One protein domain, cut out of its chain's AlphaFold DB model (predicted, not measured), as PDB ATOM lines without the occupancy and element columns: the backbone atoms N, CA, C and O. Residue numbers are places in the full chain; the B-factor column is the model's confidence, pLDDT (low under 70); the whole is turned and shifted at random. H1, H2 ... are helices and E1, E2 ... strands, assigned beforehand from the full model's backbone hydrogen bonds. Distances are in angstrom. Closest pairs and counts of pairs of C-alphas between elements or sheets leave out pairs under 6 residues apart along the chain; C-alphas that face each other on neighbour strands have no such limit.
ATOM      1  N   ASP A  42     -43.785 -44.054  13.901       41.06
ATOM      2  CA  ASP A  42     -42.541 -44.133  14.669       41.06
ATOM      3  C   ASP A  42     -41.626 -42.889  14.551       41.06
ATOM      4  O   ASP A  42     -41.406 -42.289  13.502       41.06
ATOM      5  N   MET A  43     -41.129 -42.492  15.721       41.97
ATOM      6  CA  MET A  43     -40.234 -41.378  16.054       41.97
ATOM      7  C   MET A  43     -38.794 -41.643  15.578       41.97
ATOM      8  O   MET A  43     -38.296 -42.732  15.840       41.97
ATOM      9  N   LEU A  44     -38.085 -40.660  14.996       45.31
ATOM     10  CA  LEU A  44     -36.666 -40.810  14.612       45.31
ATOM     11  C   LEU A  44     -35.734 -40.227  15.684       45.31
ATOM     12  O   LEU A  44     -35.867 -39.057  16.051       45.31
ATOM     13  N   LYS A  45     -34.769 -41.020  16.165       49.56
ATOM     14  CA  LYS A  45     -33.721 -40.582  17.104       49.56
ATOM     15  C   LYS A  45     -32.329 -40.684  16.489       49.56
ATOM     16  O   LYS A  45     -31.948 -41.743  15.987       49.56
ATOM     17  N   LEU A  46     -31.559 -39.602  16.588       50.47
ATOM     18  CA  LEU A  46     -30.175 -39.534  16.113       50.47
ATOM     19  C   LEU A  46     -29.188 -39.610  17.264       50.47
ATOM     20  O   LEU A  46     -29.324 -38.817  18.183       50.47
ATOM     21  N   GLY A  47     -28.196 -40.499  17.200       46.72
ATOM     22  CA  GLY A  47     -27.088 -40.539  18.160       46.72
ATOM     23  C   GLY A  47     -25.831 -39.872  17.600       46.72
ATOM     24  O   GLY A  47     -25.275 -40.363  16.617       46.72
ATOM     25  N   LEU A  48     -25.382 -38.781  18.228       43.06
ATOM     26  CA  LEU A  48     -24.139 -38.076  17.890       43.06
ATOM     27  C   LEU A  48     -23.089 -38.250  19.002       43.06
ATOM     28  O   LEU A  48     -23.360 -37.952  20.165       43.06
ATOM     29  N   GLY A  49     -21.882 -38.695  18.636       45.06
ATOM     30  CA  GLY A  49     -20.737 -38.921  19.532       45.06
ATOM     31  C   GLY A  49     -19.476 -39.320  18.748       45.06
ATOM     32  O   GLY A  49     -19.534 -39.430  17.523       45.06
ATOM     33  N   SER A  50     -18.348 -39.561  19.436       47.03
ATOM     34  CA  SER A  50     -17.005 -39.842  18.861       47.03
ATOM     35  C   SER A  50     -16.949 -40.996  17.841       47.03
ATOM     36  O   SER A  50     -15.966 -41.151  17.124       47.03
ATOM     37  N   SER A  51     -18.010 -41.799  17.774       55.97
ATOM     38  CA  SER A  51     -18.506 -42.458  16.567       55.97
ATOM     39  C   SER A  51     -19.960 -42.843  16.845       55.97
ATOM     40  O   SER A  51     -20.213 -43.745  17.652       55.97
ATOM     41  N   GLY A  52     -20.917 -42.153  16.220       58.34
ATOM     42  CA  GLY A  52     -22.337 -42.486  16.355       58.34
ATOM     43  C   GLY A  52     -22.611 -43.936  15.948       58.34
ATOM     44  O   GLY A  52     -23.403 -44.626  16.589       58.34
ATOM     45  N   VAL A  53     -21.890 -44.436  14.936       64.44
ATOM     46  CA  VAL A  53     -22.041 -45.807  14.428       64.44
ATOM     47  C   VAL A  53     -21.335 -46.836  15.311       64.44
ATOM     48  O   VAL A  53     -21.856 -47.928  15.506       64.44
ATOM     49  N   GLY A  54     -20.154 -46.539  15.848       68.00
ATOM     50  CA  GLY A  54     -19.396 -47.485  16.666       68.00
ATOM     51  C   GLY A  54     -19.965 -47.631  18.075       68.00
ATOM     52  O   GLY A  54     -20.282 -48.738  18.510       68.00
ATOM     53  N   ILE A  55     -20.101 -46.513  18.788       69.31
ATOM     54  CA  ILE A  55     -20.472 -46.507  20.209       69.31
ATOM     55  C   ILE A  55     -21.995 -46.560  20.347       69.31
ATOM     56  O   ILE A  55     -22.529 -47.531  20.887       69.31
ATOM     57  N   GLY A  56     -22.702 -45.591  19.761       74.44
ATOM     58  CA  GLY A  56     -24.158 -45.481  19.900       74.44
ATOM     59  C   GLY A  56     -24.904 -46.733  19.427       74.44
ATOM     60  O   GLY A  56     -25.801 -47.234  20.114       74.44
ATOM     61  N   ASN A  57     -24.507 -47.287  18.277       78.69
ATOM     62  CA  ASN A  57     -25.164 -48.470  17.722       78.69
ATOM     63  C   ASN A  57     -24.757 -49.770  18.435       78.69
ATOM     64  O   ASN A  57     -25.627 -50.543  18.823       78.69
ATOM     65  N   PHE A  58     -23.457 -50.039  18.612       79.44
ATOM     66  CA  PHE A  58     -22.998 -51.366  19.053       79.44
ATOM     67  C   PHE A  58     -22.666 -51.478  20.543       79.44
ATOM     68  O   PHE A  58     -22.553 -52.591  21.060       79.44
ATOM     69  N   GLN A  59     -22.488 -50.367  21.251       77.94
ATOM     70  CA  GLN A  59     -22.133 -50.391  22.675       77.94
ATOM     71  C   GLN A  59     -23.280 -49.909  23.566       77.94
ATOM     72  O   GLN A  59     -23.395 -50.357  24.709       77.94
ATOM     73  N   GLU A  60     -24.189 -49.098  23.025       80.00
ATOM     74  CA  GLU A  60     -25.225 -48.438  23.815       80.00
ATOM     75  C   GLU A  60     -26.642 -48.910  23.465       80.00
ATOM     76  O   GLU A  60     -27.154 -49.861  24.076       80.00
ATOM     77  N   ILE A  61     -27.283 -48.246  22.499       82.31
ATOM     78  CA  ILE A  61     -28.741 -48.256  22.310       82.31
ATOM     79  C   ILE A  61     -29.200 -48.952  21.026       82.31
ATOM     80  O   ILE A  61     -30.404 -49.186  20.859       82.31
ATOM     81  N   GLY A  62     -28.283 -49.298  20.123       81.56
ATOM     82  CA  GLY A  62     -28.629 -50.016  18.901       81.56
ATOM     83  C   GLY A  62     -29.076 -51.464  19.149       81.56
ATOM     84  O   GLY A  62     -29.071 -51.961  20.280       81.56
ATOM     85  N   PRO A  63     -29.566 -52.138  18.098       82.62
ATOM     86  CA  PRO A  63     -30.223 -53.437  18.218       82.62
ATOM     87  C   PRO A  63     -29.257 -54.592  18.487       82.62
ATOM     88  O   PRO A  63     -29.688 -55.633  18.983       82.62
ATOM     89  N   LEU A  64     -27.973 -54.424  18.161       86.06
ATOM     90  CA  LEU A  64     -26.937 -55.445  18.293       86.06
ATOM     91  C   LEU A  64     -25.782 -54.926  19.152       86.06
ATOM     92  O   LEU A  64     -25.478 -53.741  19.114       86.06
ATOM     93  N   ASP A  65     -25.129 -55.808  19.906       82.31
ATOM     94  CA  ASP A  65     -23.878 -55.496  20.599       82.31
ATOM     95  C   ASP A  65     -22.648 -55.638  19.675       82.31
ATOM     96  O   ASP A  65     -22.755 -56.059  18.520       82.31
ATOM     97  N   ALA A  66     -21.455 -55.324  20.186       79.44
ATOM     98  CA  ALA A  66     -20.192 -55.459  19.451       79.44
ATOM     99  C   ALA A  66     -19.876 -56.898  18.983       79.44
ATOM    100  O   ALA A  66     -19.069 -57.085  18.075       79.44
ATOM    101  N   ASN A  67     -20.522 -57.914  19.566       84.94
ATOM    102  CA  ASN A  67     -20.422 -59.318  19.159       84.94
ATOM    103  C   ASN A  67     -21.579 -59.743  18.236       84.94
ATOM    104  O   ASN A  67     -21.772 -60.939  17.997       84.94
ATOM    105  N   LEU A  68     -22.357 -58.780  17.731       81.94
ATOM    106  CA  LEU A  68     -23.532 -58.969  16.882       81.94
ATOM    107  C   LEU A  68     -24.659 -59.770  17.550       81.94
ATOM    108  O   LEU A  68     -25.473 -60.397  16.865       81.94
ATOM    109  N   LYS A  69     -24.729 -59.753  18.884       82.31
ATOM    110  CA  LYS A  69     -25.835 -60.343  19.643       82.31
ATOM    111  C   LYS A  69     -26.935 -59.314  19.848       82.31
ATOM    112  O   LYS A  69     -26.667 -58.143  20.088       82.31
ATOM    113  N   THR A  70     -28.185 -59.756  19.782       85.81
ATOM    114  CA  THR A  70     -29.352 -58.891  19.980       85.81
ATOM    115  C   THR A  70     -29.395 -58.303  21.386       85.81
ATOM    116  O   THR A  70     -29.176 -59.020  22.363       85.81
ATOM    117  N   ARG A  71     -29.734 -57.017  21.490       81.38
ATOM    118  CA  ARG A  71     -29.891 -56.301  22.761       81.38
ATOM    119  C   ARG A  71     -31.363 -56.115  23.100       81.38
ATOM    120  O   ARG A  71     -32.112 -55.486  22.354       81.38
ATOM    121  N   ASP A  72     -31.765 -56.568  24.283       86.69
ATOM    122  CA  ASP A  72     -33.123 -56.332  24.779       86.69
ATOM    123  C   ASP A  72     -33.372 -54.886  25.215       86.69
ATOM    124  O   ASP A  72     -34.514 -54.427  25.209       86.69
ATOM    125  N   SER A  73     -32.323 -54.143  25.546       85.06
ATOM    126  CA  SER A  73     -32.406 -52.735  25.937       85.06
ATOM    127  C   SER A  73     -32.426 -51.762  24.751       85.06
ATOM    128  O   SER A  73     -32.370 -50.552  24.965       85.06
ATOM    129  N   THR A  74     -32.496 -52.251  23.504       84.31
ATOM    130  CA  THR A  74     -32.417 -51.383  22.322       84.31
ATOM    131  C   THR A  74     -33.552 -50.364  22.253       84.31
ATOM    132  O   THR A  74     -34.726 -50.667  22.502       84.31
ATOM    133  N   TRP A  75     -33.205 -49.149  21.835       82.25
ATOM    134  CA  TRP A  75     -34.175 -48.083  21.604       82.25
ATOM    135  C   TRP A  75     -35.013 -48.299  20.343       82.25
ATOM    136  O   TRP A  75     -36.067 -47.674  20.227       82.25
ATOM    137  N   LEU A  76     -34.640 -49.254  19.480       80.06
ATOM    138  CA  LEU A  76     -35.431 -49.647  18.310       80.06
ATOM    139  C   LEU A  76     -36.846 -50.123  18.694       80.06
ATOM    140  O   LEU A  76     -37.791 -50.045  17.915       80.06
ATOM    141  N   LYS A  77     -37.041 -50.554  19.949       79.62
ATOM    142  CA  LYS A  77     -38.366 -50.890  20.501       79.62
ATOM    143  C   LYS A  77     -39.310 -49.678  20.590       79.62
ATOM    144  O   LYS A  77     -40.512 -49.865  20.779       79.62
ATOM    145  N   LYS A  78     -38.789 -48.449  20.515       79.88
ATOM    146  CA  LYS A  78     -39.509 -47.192  20.792       79.88
ATOM    147  C   LYS A  78     -39.381 -46.133  19.694       79.88
ATOM    148  O   LYS A  78     -40.148 -45.178  19.732       79.88
ATOM    149  N   ALA A  79     -38.400 -46.252  18.810       77.38
ATOM    150  CA  ALA A  79     -38.074 -45.262  17.791       77.38
ATOM    151  C   ALA A  79     -37.284 -45.914  16.660       77.38
ATOM    152  O   ALA A  79     -36.525 -46.850  16.914       77.38
ATOM    153  N   ASP A  80     -37.377 -45.351  15.465       82.69
ATOM    154  CA  ASP A  80     -36.375 -45.565  14.434       82.69
ATOM    155  C   ASP A  80     -35.080 -44.854  14.837       82.69
ATOM    156  O   ASP A  80     -35.089 -43.756  15.403       82.69
ATOM    157  N   LEU A  81     -33.944 -45.503  14.587       79.25
ATOM    158  CA  LEU A  81     -32.629 -45.007  14.986       79.25
ATOM    159  C   LEU A  81     -31.776 -44.751  13.747       79.25
ATOM    160  O   LEU A  81     -31.596 -45.649  12.925       79.25
ATOM    161  N   LEU A  82     -31.198 -43.554  13.652       83.12
ATOM    162  CA  LEU A  82     -30.184 -43.225  12.651       83.12
ATOM    163  C   LEU A  82     -28.893 -42.803  13.362       83.12
ATOM    164  O   LEU A  82     -28.853 -41.842  14.126       83.12
ATOM    165  N   PHE A  83     -27.823 -43.547  13.105       81.38
ATOM    166  CA  PHE A  83     -26.502 -43.298  13.672       81.38
ATOM    167  C   PHE A  83     -25.616 -42.636  12.626       81.38
ATOM    168  O   PHE A  83     -25.498 -43.139  11.507       81.38
ATOM    169  N   VAL A  84     -24.990 -41.520  12.991       78.19
ATOM    170  CA  VAL A  84     -24.155 -40.737  12.078       78.19
ATOM    171  C   VAL A  84     -22.790 -40.523  12.715       78.19
ATOM    172  O   VAL A  84     -22.690 -40.030  13.836       78.19
ATOM    173  N   ASP A  85     -21.730 -40.865  11.988       78.06
ATOM    174  CA  ASP A  85     -20.384 -40.433  12.348       78.06
ATOM    175  C   ASP A  85     -20.183 -38.988  11.867       78.06
ATOM    176  O   ASP A  85     -20.165 -38.719  10.665       78.06
ATOM    177  N   SER A  86     -20.068 -38.046  12.802       75.44
ATOM    178  CA  SER A  86     -19.902 -36.617  12.520       75.44
ATOM    179  C   SER A  86     -18.996 -35.974  13.576       75.44
ATOM    180  O   SER A  86     -19.126 -36.328  14.754       75.44
ATOM    181  N   PRO A  87     -18.099 -35.039  13.202       77.88
ATOM    182  CA  PRO A  87     -17.895 -34.456  11.865       77.88
ATOM    183  C   PRO A  87     -17.157 -35.389  10.895       77.88
ATOM    184  O   PRO A  87     -16.700 -36.472  11.267       77.88
ATOM    185  N   VAL A  88     -17.011 -34.959   9.639       75.69
ATOM    186  CA  VAL A  88     -16.191 -35.678   8.655       75.69
ATOM    187  C   VAL A  88     -14.751 -35.857   9.156       75.69
ATOM    188  O   VAL A  88     -14.165 -34.947   9.739       75.69
ATOM    189  N   GLY A  89     -14.191 -37.050   8.958       69.62
ATOM    190  CA  GLY A  89     -12.966 -37.520   9.615       69.62
ATOM    191  C   GLY A  89     -13.225 -38.425  10.829       69.62
ATOM    192  O   GLY A  89     -12.284 -39.026  11.341       69.62
ATOM    193  N   THR A  90     -14.480 -38.555  11.270       71.88
ATOM    194  CA  THR A  90     -14.895 -39.452  12.360       71.88
ATOM    195  C   THR A  90     -15.387 -40.786  11.806       71.88
ATOM    196  O   THR A  90     -16.192 -40.804  10.877       71.88
ATOM    197  N   GLY A  91     -14.959 -41.904  12.400       76.25
ATOM    198  CA  GLY A  91     -15.454 -43.243  12.060       76.25
ATOM    199  C   GLY A  91     -15.351 -43.556  10.564       76.25
ATOM    200  O   GLY A  91     -14.250 -43.593  10.013       76.25
ATOM    201  N   TYR A  92     -16.495 -43.782   9.912       76.94
ATOM    202  CA  TYR A  92     -16.564 -44.046   8.467       76.94
ATOM    203  C   TYR A  92     -16.756 -42.795   7.593       76.94
ATOM    204  O   TYR A  92     -16.726 -42.903   6.365       76.94
ATOM    205  N   SER A  93     -16.944 -41.614   8.182       74.81
ATOM    206  CA  SER A  93     -17.092 -40.359   7.441       74.81
ATOM    207  C   SER A  93     -15.723 -39.823   7.026       74.81
ATOM    208  O   SER A  93     -14.892 -39.530   7.882       74.81
ATOM    209  N   TYR A  94     -15.475 -39.647   5.723       77.88
ATOM    210  CA  TYR A  94     -14.166 -39.226   5.207       77.88
ATOM    211  C   TYR A  94     -14.256 -38.200   4.070       77.88
ATOM    212  O   TYR A  94     -15.266 -38.082   3.377       77.88
ATOM    213  N   VAL A  95     -13.149 -37.486   3.862       74.31
ATOM    214  CA  VAL A  95     -12.881 -36.649   2.686       74.31
ATOM    215  C   VAL A  95     -11.602 -37.121   2.005       74.31
ATOM    216  O   VAL A  95     -10.672 -37.571   2.668       74.31
ATOM    217  N   GLU A  96     -11.529 -36.990   0.681       77.25
ATOM    218  CA  GLU A  96     -10.307 -37.314  -0.074       77.25
ATOM    219  C   GLU A  96      -9.207 -36.261   0.124       77.25
ATOM    220  O   GLU A  96      -8.020 -36.571   0.065       77.25
ATOM    221  N   ASN A  97      -9.597 -35.009   0.383       78.44
ATOM    222  CA  ASN A  97      -8.671 -33.917   0.649       78.44
ATOM    223  C   ASN A  97      -8.764 -33.487   2.116       78.44
ATOM    224  O   ASN A  97      -9.769 -32.913   2.535       78.44
ATOM    225  N   ALA A  98      -7.685 -33.694   2.872       75.31
ATOM    226  CA  ALA A  98      -7.596 -33.333   4.286       75.31
ATOM    227  C   ALA A  98      -7.816 -31.832   4.565       75.31
ATOM    228  O   ALA A  98      -8.178 -31.463   5.680       75.31
ATOM    229  N   SER A  99      -7.661 -30.948   3.570       76.81
ATOM    230  CA  SER A  99      -7.985 -29.525   3.733       76.81
ATOM    231  C   SER A  99      -9.478 -29.263   3.960       76.81
ATOM    232  O   SER A  99      -9.830 -28.152   4.352       76.81
ATOM    233  N   LEU A 100     -10.334 -30.247   3.666       76.12
ATOM    234  CA  LEU A 100     -11.788 -30.206   3.839       76.12
ATOM    235  C   LEU A 100     -12.246 -30.766   5.191       76.12
ATOM    236  O   LEU A 100     -13.445 -30.833   5.433       76.12
ATOM    237  N   LEU A 101     -11.319 -31.183   6.061       73.94
ATOM    238  CA  LEU A 101     -11.677 -31.533   7.430       73.94
ATOM    239  C   LEU A 101     -12.270 -30.310   8.133       73.94
ATOM    240  O   LEU A 101     -11.741 -29.199   8.023       73.94
ATOM    241  N   VAL A 102     -13.365 -30.550   8.848       76.81
ATOM    242  CA  VAL A 102     -14.102 -29.533   9.597       76.81
ATOM    243  C   VAL A 102     -13.210 -28.919  10.670       76.81
ATOM    244  O   VAL A 102     -12.500 -29.629  11.386       76.81
ATOM    245  N   LYS A 103     -13.250 -27.588  10.783       80.44
ATOM    246  CA  LYS A 103     -12.436 -26.839  11.759       80.44
ATOM    247  C   LYS A 103     -13.267 -26.126  12.815       80.44
ATOM    248  O   LYS A 103     -12.701 -25.620  13.781       80.44
ATOM    249  N   ARG A 104     -14.579 -26.025  12.600       78.19
ATOM    250  CA  ARG A 104     -15.502 -25.258  13.437       78.19
ATOM    251  C   ARG A 104     -16.807 -26.015  13.635       78.19
ATOM    252  O   ARG A 104     -17.243 -26.736  12.740       78.19
ATOM    253  N   ASP A 105     -17.448 -25.819  14.779       78.75
ATOM    254  CA  ASP A 105     -18.678 -26.539  15.123       78.75
ATOM    255  C   ASP A 105     -19.833 -26.196  14.175       78.75
ATOM    256  O   ASP A 105     -20.654 -27.055  13.862       78.75
ATOM    257  N   GLU A 106     -19.876 -24.966  13.657       80.06
ATOM    258  CA  GLU A 106     -20.908 -24.535  12.710       80.06
ATOM    259  C   GLU A 106     -20.783 -25.257  11.363       80.06
ATOM    260  O   GLU A 106     -21.784 -25.507  10.697       80.06
ATOM    261  N   GLU A 107     -19.561 -25.624  10.962       78.25
ATOM    262  CA  GLU A 107     -19.326 -26.429   9.758       78.25
ATOM    263  C   GLU A 107     -19.805 -27.871   9.978       78.25
ATOM    264  O   GLU A 107     -20.507 -28.412   9.126       78.25
ATOM    265  N   ALA A 108     -19.518 -28.458  11.149       75.69
ATOM    266  CA  ALA A 108     -20.025 -29.783  11.520       75.69
ATOM    267  C   ALA A 108     -21.561 -29.820  11.546       75.69
ATOM    268  O   ALA A 108     -22.175 -30.767  11.047       75.69
ATOM    269  N   ALA A 109     -22.181 -28.783  12.116       77.06
ATOM    270  CA  ALA A 109     -23.630 -28.657  12.181       77.06
ATOM    271  C   ALA A 109     -24.244 -28.480  10.785       77.06
ATOM    272  O   ALA A 109     -25.217 -29.157  10.468       77.06
ATOM    273  N   ALA A 110     -23.656 -27.644   9.923       78.56
ATOM    274  CA  ALA A 110     -24.138 -27.441   8.556       78.56
ATOM    275  C   ALA A 110     -24.068 -28.720   7.701       78.56
ATOM    276  O   ALA A 110     -25.019 -29.032   6.972       78.56
ATOM    277  N   ASP A 111     -22.978 -29.482   7.810       79.38
ATOM    278  CA  ASP A 111     -22.826 -30.765   7.115       79.38
ATOM    279  C   ASP A 111     -23.862 -31.786   7.607       79.38
ATOM    280  O   ASP A 111     -24.508 -32.466   6.803       79.38
ATOM    281  N   LEU A 112     -24.082 -31.857   8.923       78.44
ATOM    282  CA  LEU A 112     -25.083 -32.743   9.510       78.44
ATOM    283  C   LEU A 112     -26.513 -32.335   9.117       78.44
ATOM    284  O   LEU A 112     -27.306 -33.200   8.754       78.44
ATOM    285  N   THR A 113     -26.838 -31.043   9.108       79.25
ATOM    286  CA  THR A 113     -28.136 -30.538   8.631       79.25
ATOM    287  C   THR A 113     -28.369 -30.906   7.170       79.25
ATOM    288  O   THR A 113     -29.458 -31.360   6.818       79.25
ATOM    289  N   THR A 114     -27.344 -30.781   6.324       81.56
ATOM    290  CA  THR A 114     -27.426 -31.177   4.909       81.56
ATOM    291  C   THR A 114     -27.735 -32.667   4.772       81.56
ATOM    292  O   THR A 114     -28.641 -33.039   4.026       81.56
ATOM    293  N   LEU A 115     -27.051 -33.520   5.543       82.38
ATOM    294  CA  LEU A 115     -27.335 -34.955   5.578       82.38
ATOM    295  C   LEU A 115     -28.785 -35.240   5.993       82.38
ATOM    296  O   LEU A 115     -29.440 -36.082   5.381       82.38
ATOM    297  N   LEU A 116     -29.295 -34.557   7.020       80.75
ATOM    298  CA  LEU A 116     -30.659 -34.776   7.503       80.75
ATOM    299  C   LEU A 116     -31.709 -34.345   6.487       80.75
ATOM    300  O   LEU A 116     -32.644 -35.106   6.246       80.75
ATOM    301  N   ILE A 117     -31.531 -33.194   5.840       79.88
ATOM    302  CA  ILE A 117     -32.406 -32.755   4.746       79.88
ATOM    303  C   ILE A 117     -32.424 -33.808   3.632       79.88
ATOM    304  O   ILE A 117     -33.498 -34.204   3.178       79.88
ATOM    305  N   ASP A 118     -31.258 -34.316   3.232       82.06
ATOM    306  CA  ASP A 118     -31.155 -35.333   2.184       82.06
ATOM    307  C   ASP A 118     -31.809 -36.665   2.574       82.06
ATOM    308  O   ASP A 118     -32.398 -37.326   1.718       82.06
ATOM    309  N   VAL A 119     -31.722 -37.077   3.842       79.50
ATOM    310  CA  VAL A 119     -32.377 -38.296   4.347       79.50
ATOM    311  C   VAL A 119     -33.895 -38.118   4.395       79.50
ATOM    312  O   VAL A 119     -34.628 -38.977   3.903       79.50
ATOM    313  N   TYR A 120     -34.375 -36.995   4.928       77.88
ATOM    314  CA  TYR A 120     -35.806 -36.706   5.064       77.88
ATOM    315  C   TYR A 120     -36.494 -36.511   3.711       77.88
ATOM    316  O   TYR A 120     -37.607 -36.988   3.500       77.88
ATOM    317  N   ASN A 121     -35.830 -35.868   2.751       80.62
ATOM    318  CA  ASN A 121     -36.400 -35.645   1.422       80.62
ATOM    319  C   ASN A 121     -36.559 -36.929   0.598       80.62
ATOM    320  O   ASN A 121     -37.267 -36.923  -0.405       80.62
ATOM    321  N   ARG A 122     -35.928 -38.035   1.007       80.44
ATOM    322  CA  ARG A 122     -36.033 -39.328   0.315       80.44
ATOM    323  C   ARG A 122     -37.170 -40.204   0.817       80.44
ATOM    324  O   ARG A 122     -37.482 -41.190   0.159       80.44
ATOM    325  N   ASN A 123     -37.757 -39.884   1.969       78.31
ATOM    326  CA  ASN A 123     -38.821 -40.689   2.547       78.31
ATOM    327  C   ASN A 123     -39.904 -39.808   3.181       78.31
ATOM    328  O   ASN A 123     -39.708 -39.211   4.239       78.31
ATOM    329  N   GLU A 124     -41.080 -39.783   2.552       81.00
ATOM    330  CA  GLU A 124     -42.243 -39.039   3.042       81.00
ATOM    331  C   GLU A 124     -42.731 -39.502   4.423       81.00
ATOM    332  O   GLU A 124     -43.357 -38.712   5.132       81.00
ATOM    333  N   SER A 125     -42.470 -40.754   4.829       77.88
ATOM    334  CA  SER A 125     -42.830 -41.213   6.176       77.88
ATOM    335  C   SER A 125     -41.978 -40.520   7.237       77.88
ATOM    336  O   SER A 125     -42.526 -40.030   8.221       77.88
ATOM    337  N   LEU A 126     -40.673 -40.353   6.985       75.94
ATOM    338  CA  LEU A 126     -39.767 -39.642   7.890       75.94
ATOM    339  C   LEU A 126     -40.175 -38.176   8.057       75.94
ATOM    340  O   LEU A 126     -40.112 -37.658   9.164       75.94
ATOM    341  N   GLN A 127     -40.661 -37.526   6.994       77.69
ATOM    342  CA  GLN A 127     -41.141 -36.137   7.057       77.69
ATOM    343  C   GLN A 127     -42.351 -35.952   7.975       77.69
ATOM    344  O   GLN A 127     -42.559 -34.863   8.510       77.69
ATOM    345  N   LYS A 128     -43.160 -37.002   8.150       81.44
ATOM    346  CA  LYS A 128     -44.343 -36.992   9.021       81.44
ATOM    347  C   LYS A 128     -44.010 -37.409  10.456       81.44
ATOM    348  O   LYS A 128     -44.838 -37.217  11.345       81.44
ATOM    349  N   SER A 129     -42.817 -37.954  10.683       78.06
ATOM    350  CA  SER A 129     -42.358 -38.412  11.989       78.06
ATOM    351  C   SER A 129     -41.653 -37.303  12.774       78.06
ATOM    352  O   SER A 129     -40.872 -36.532  12.209       78.06
ATOM    353  N   PRO A 130     -41.858 -37.226  14.102       80.19
ATOM    354  CA  PRO A 130     -41.123 -36.285  14.931       80.19
ATOM    355  C   PRO A 130     -39.629 -36.647  14.965       80.19
ATOM    356  O   PRO A 130     -39.258 -37.808  15.166       80.19
ATOM    357  N   LEU A 131     -38.779 -35.632  14.780       79.44
ATOM    358  CA  LEU A 131     -37.323 -35.741  14.831       79.44
ATOM    359  C   LEU A 131     -36.806 -35.408  16.231       79.44
ATOM    360  O   LEU A 131     -37.071 -34.327  16.757       79.44
ATOM    361  N   TYR A 132     -35.999 -36.302  16.795       78.94
ATOM    362  CA  TYR A 132     -35.252 -36.064  18.024       78.94
ATOM    363  C   TYR A 132     -33.770 -36.283  17.770       78.94
ATOM    364  O   TYR A 132     -33.341 -37.318  17.260       78.94
ATOM    365  N   ILE A 133     -32.970 -35.315  18.179       78.88
ATOM    366  CA  ILE A 133     -31.527 -35.352  17.996       78.88
ATOM    367  C   ILE A 133     -30.922 -35.451  19.384       78.88
ATOM    368  O   ILE A 133     -31.157 -34.588  20.229       78.88
ATOM    369  N   VAL A 134     -30.211 -36.544  19.643       75.25
ATOM    370  CA  VAL A 134     -29.563 -36.795  20.925       75.25
ATOM    371  C   VAL A 134     -28.054 -36.843  20.733       75.25
ATOM    372  O   VAL A 134     -27.527 -37.319  19.730       75.25
ATOM    373  N   GLY A 135     -27.342 -36.284  21.698       70.31
ATOM    374  CA  GLY A 135     -25.896 -36.170  21.654       70.31
ATOM    375  C   GLY A 135     -25.330 -36.536  23.005       70.31
ATOM    376  O   GLY A 135     -25.867 -36.128  24.034       70.31
ATOM    377  N   GLU A 136     -24.248 -37.296  22.989       64.19
ATOM    378  CA  GLU A 136     -23.500 -37.655  24.186       64.19
ATOM    379  C   GLU A 136     -22.141 -36.945  24.159       64.19
ATOM    380  O   GLU A 136     -21.537 -36.763  23.096       64.19
ATOM    381  N   SER A 137     -21.642 -36.526  25.324       74.06
ATOM    382  CA  SER A 137     -20.363 -35.817  25.439       74.06
ATOM    383  C   SER A 137     -20.317 -34.579  24.517       74.06
ATOM    384  O   SER A 137     -21.256 -33.777  24.510       74.06
ATOM    385  N   TYR A 138     -19.263 -34.409  23.709       67.75
ATOM    386  CA  TYR A 138     -19.151 -33.312  22.737       67.75
ATOM    387  C   TYR A 138     -20.271 -33.318  21.685       67.75
ATOM    388  O   TYR A 138     -20.608 -32.270  21.137       67.75
ATOM    389  N   GLY A 139     -20.907 -34.472  21.453       65.00
ATOM    390  CA  GLY A 139     -22.091 -34.581  20.606       65.00
ATOM    391  C   GLY A 139     -23.225 -33.666  21.067       65.00
ATOM    392  O   GLY A 139     -23.935 -33.125  20.226       65.00
ATOM    393  N   GLY A 140     -23.343 -33.392  22.372       68.75
ATOM    394  CA  GLY A 140     -24.310 -32.425  22.899       68.75
ATOM    395  C   GLY A 140     -24.098 -31.002  22.368       68.75
ATOM    396  O   GLY A 140     -25.071 -30.301  22.101       68.75
ATOM    397  N   LYS A 141     -22.844 -30.592  22.125       71.44
ATOM    398  CA  LYS A 141     -22.537 -29.296  21.508       71.44
ATOM    399  C   LYS A 141     -23.054 -29.242  20.072       71.44
ATOM    400  O   LYS A 141     -23.742 -28.294  19.721       71.44
ATOM    401  N   HIS A 142     -22.809 -30.292  19.283       68.06
ATOM    402  CA  HIS A 142     -23.322 -30.391  17.914       68.06
ATOM    403  C   HIS A 142     -24.854 -30.389  17.862       68.06
ATOM    404  O   HIS A 142     -25.422 -29.733  16.996       68.06
ATOM    405  N   VAL A 143     -25.526 -31.075  18.798       68.94
ATOM    406  CA  VAL A 143     -26.997 -31.052  18.897       68.94
ATOM    407  C   VAL A 143     -27.509 -29.635  19.132       68.94
ATOM    408  O   VAL A 143     -28.425 -29.199  18.439       68.94
ATOM    409  N   VAL A 144     -26.912 -28.907  20.080       69.81
ATOM    410  CA  VAL A 144     -27.311 -27.524  20.378       69.81
ATOM    411  C   VAL A 144     -27.043 -26.607  19.184       69.81
ATOM    412  O   VAL A 144     -27.914 -25.823  18.830       69.81
ATOM    413  N   THR A 145     -25.883 -26.721  18.535       73.38
ATOM    414  CA  THR A 145     -25.539 -25.902  17.360       73.38
ATOM    415  C   THR A 145     -26.440 -26.192  16.159       73.38
ATOM    416  O   THR A 145     -26.698 -25.285  15.380       73.38
ATOM    417  N   LEU A 146     -26.928 -27.424  16.003       67.81
ATOM    418  CA  LEU A 146     -27.830 -27.801  14.913       67.81
ATOM    419  C   LEU A 146     -29.287 -27.380  15.163       67.81
ATOM    420  O   LEU A 146     -30.022 -27.143  14.210       67.81
ATOM    421  N   GLY A 147     -29.719 -27.321  16.425       63.28
ATOM    422  CA  GLY A 147     -31.086 -26.938  16.797       63.28
ATOM    423  C   GLY A 147     -31.359 -25.428  16.839       63.28
ATOM    424  O   GLY A 147     -32.503 -25.048  17.086       63.28
ATOM    425  N   LEU A 148     -30.331 -24.596  16.648       52.41
ATOM    426  CA  LEU A 148     -30.398 -23.128  16.582       52.41
ATOM    427  C   LEU A 148     -30.488 -22.646  15.130       52.41
ATOM    428  O   LEU A 148     -31.244 -21.676  14.900       52.41
TER     429      LEU A 148
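AT A GLANCE: This is residues 42 to 148 of the 148 residues of a protein of Phtheirospermum japonicum (UniProt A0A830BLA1). A small parallel sheet, E2 E1 E3 in order, forms the middle, with short helices H1 and H4 standing on opposite faces: three layers, helices on both faces of a sheet. The longest helix, H2, packs crosswise on H4 and grazes the sheet; long loops reach out at both ends of the longest axis. The printed part has 107 residues in the order E1 H1 E2 H2 H3 E3 H4, mixed in class, with under half, 52, in named elements. It is compact, radius of gyration of the C-alphas 14.1 A, and spans 42 by 34 by 24 A.

IN THESE COORDINATES: E1, residues 44 to 48, begins at C-alpha 44 (-36.666, -40.810, 14.612) and is 13.2 A long. H1 is residues 52 to 60, 10.0 A; E2 residues 80 to 83, 10.2 A; H2 residues 105 to 120, 22.3 A; H3 residues 124 to 128, 6.7 A; E3 residues 131 to 135, 13.3 A. H4, residues 139 to 146, 10.6 A, ends at C-alpha 146 (-27.830, -27.801, 14.913).

HOW THE PARTS SIT: Inner strand E1 is parallel to E2 at 22 degrees, N 45 and O 80 2.9 A apart, and to E3 at 21 degrees, N 134 and O 46 2.8 A apart, both within hydrogen-bond range. E1, H1, E2 form a strand-helix-strand unit, a helix between parallel neighbour strands; E2, H2 H3, E3 form a split one, with E1 between its strands. Both crossovers are right-handed. H1 stands up from the sheet at height 7.7 A, only just over E2, on which 3 of its C-alphas fall; Gly 52 and Phe 83 have their closest C-alphas, 5.0 A. On the opposite face H4 stands up over E3 at height 6.0 A; the closest C-alphas are those of Gly 135 and Val 143, 5.9 A. H2 touches H4, about perpendicular at 76 degrees, closest at the C-alphas of Ala 109 and Leu 146, 5.1 A. H3 is not on the sheet and is close to H2 but not clearly touching, C-alphas of Tyr 120 and Leu 126 5.7 A apart. Every O i to N i+4 pair is within hydrogen-bond range in H2, H3 and H4, and 3 of 5 in H1.

THE WHOLE: The farthest C-alphas, of Asp 72 and Ser 99, are 42.3 A apart. The printed part has no cut. The links H1 to E2 and E2 to H2 are long. Mean pLDDT of the printed part is 74.1; 25 residues are under 70, among them 42 to 55.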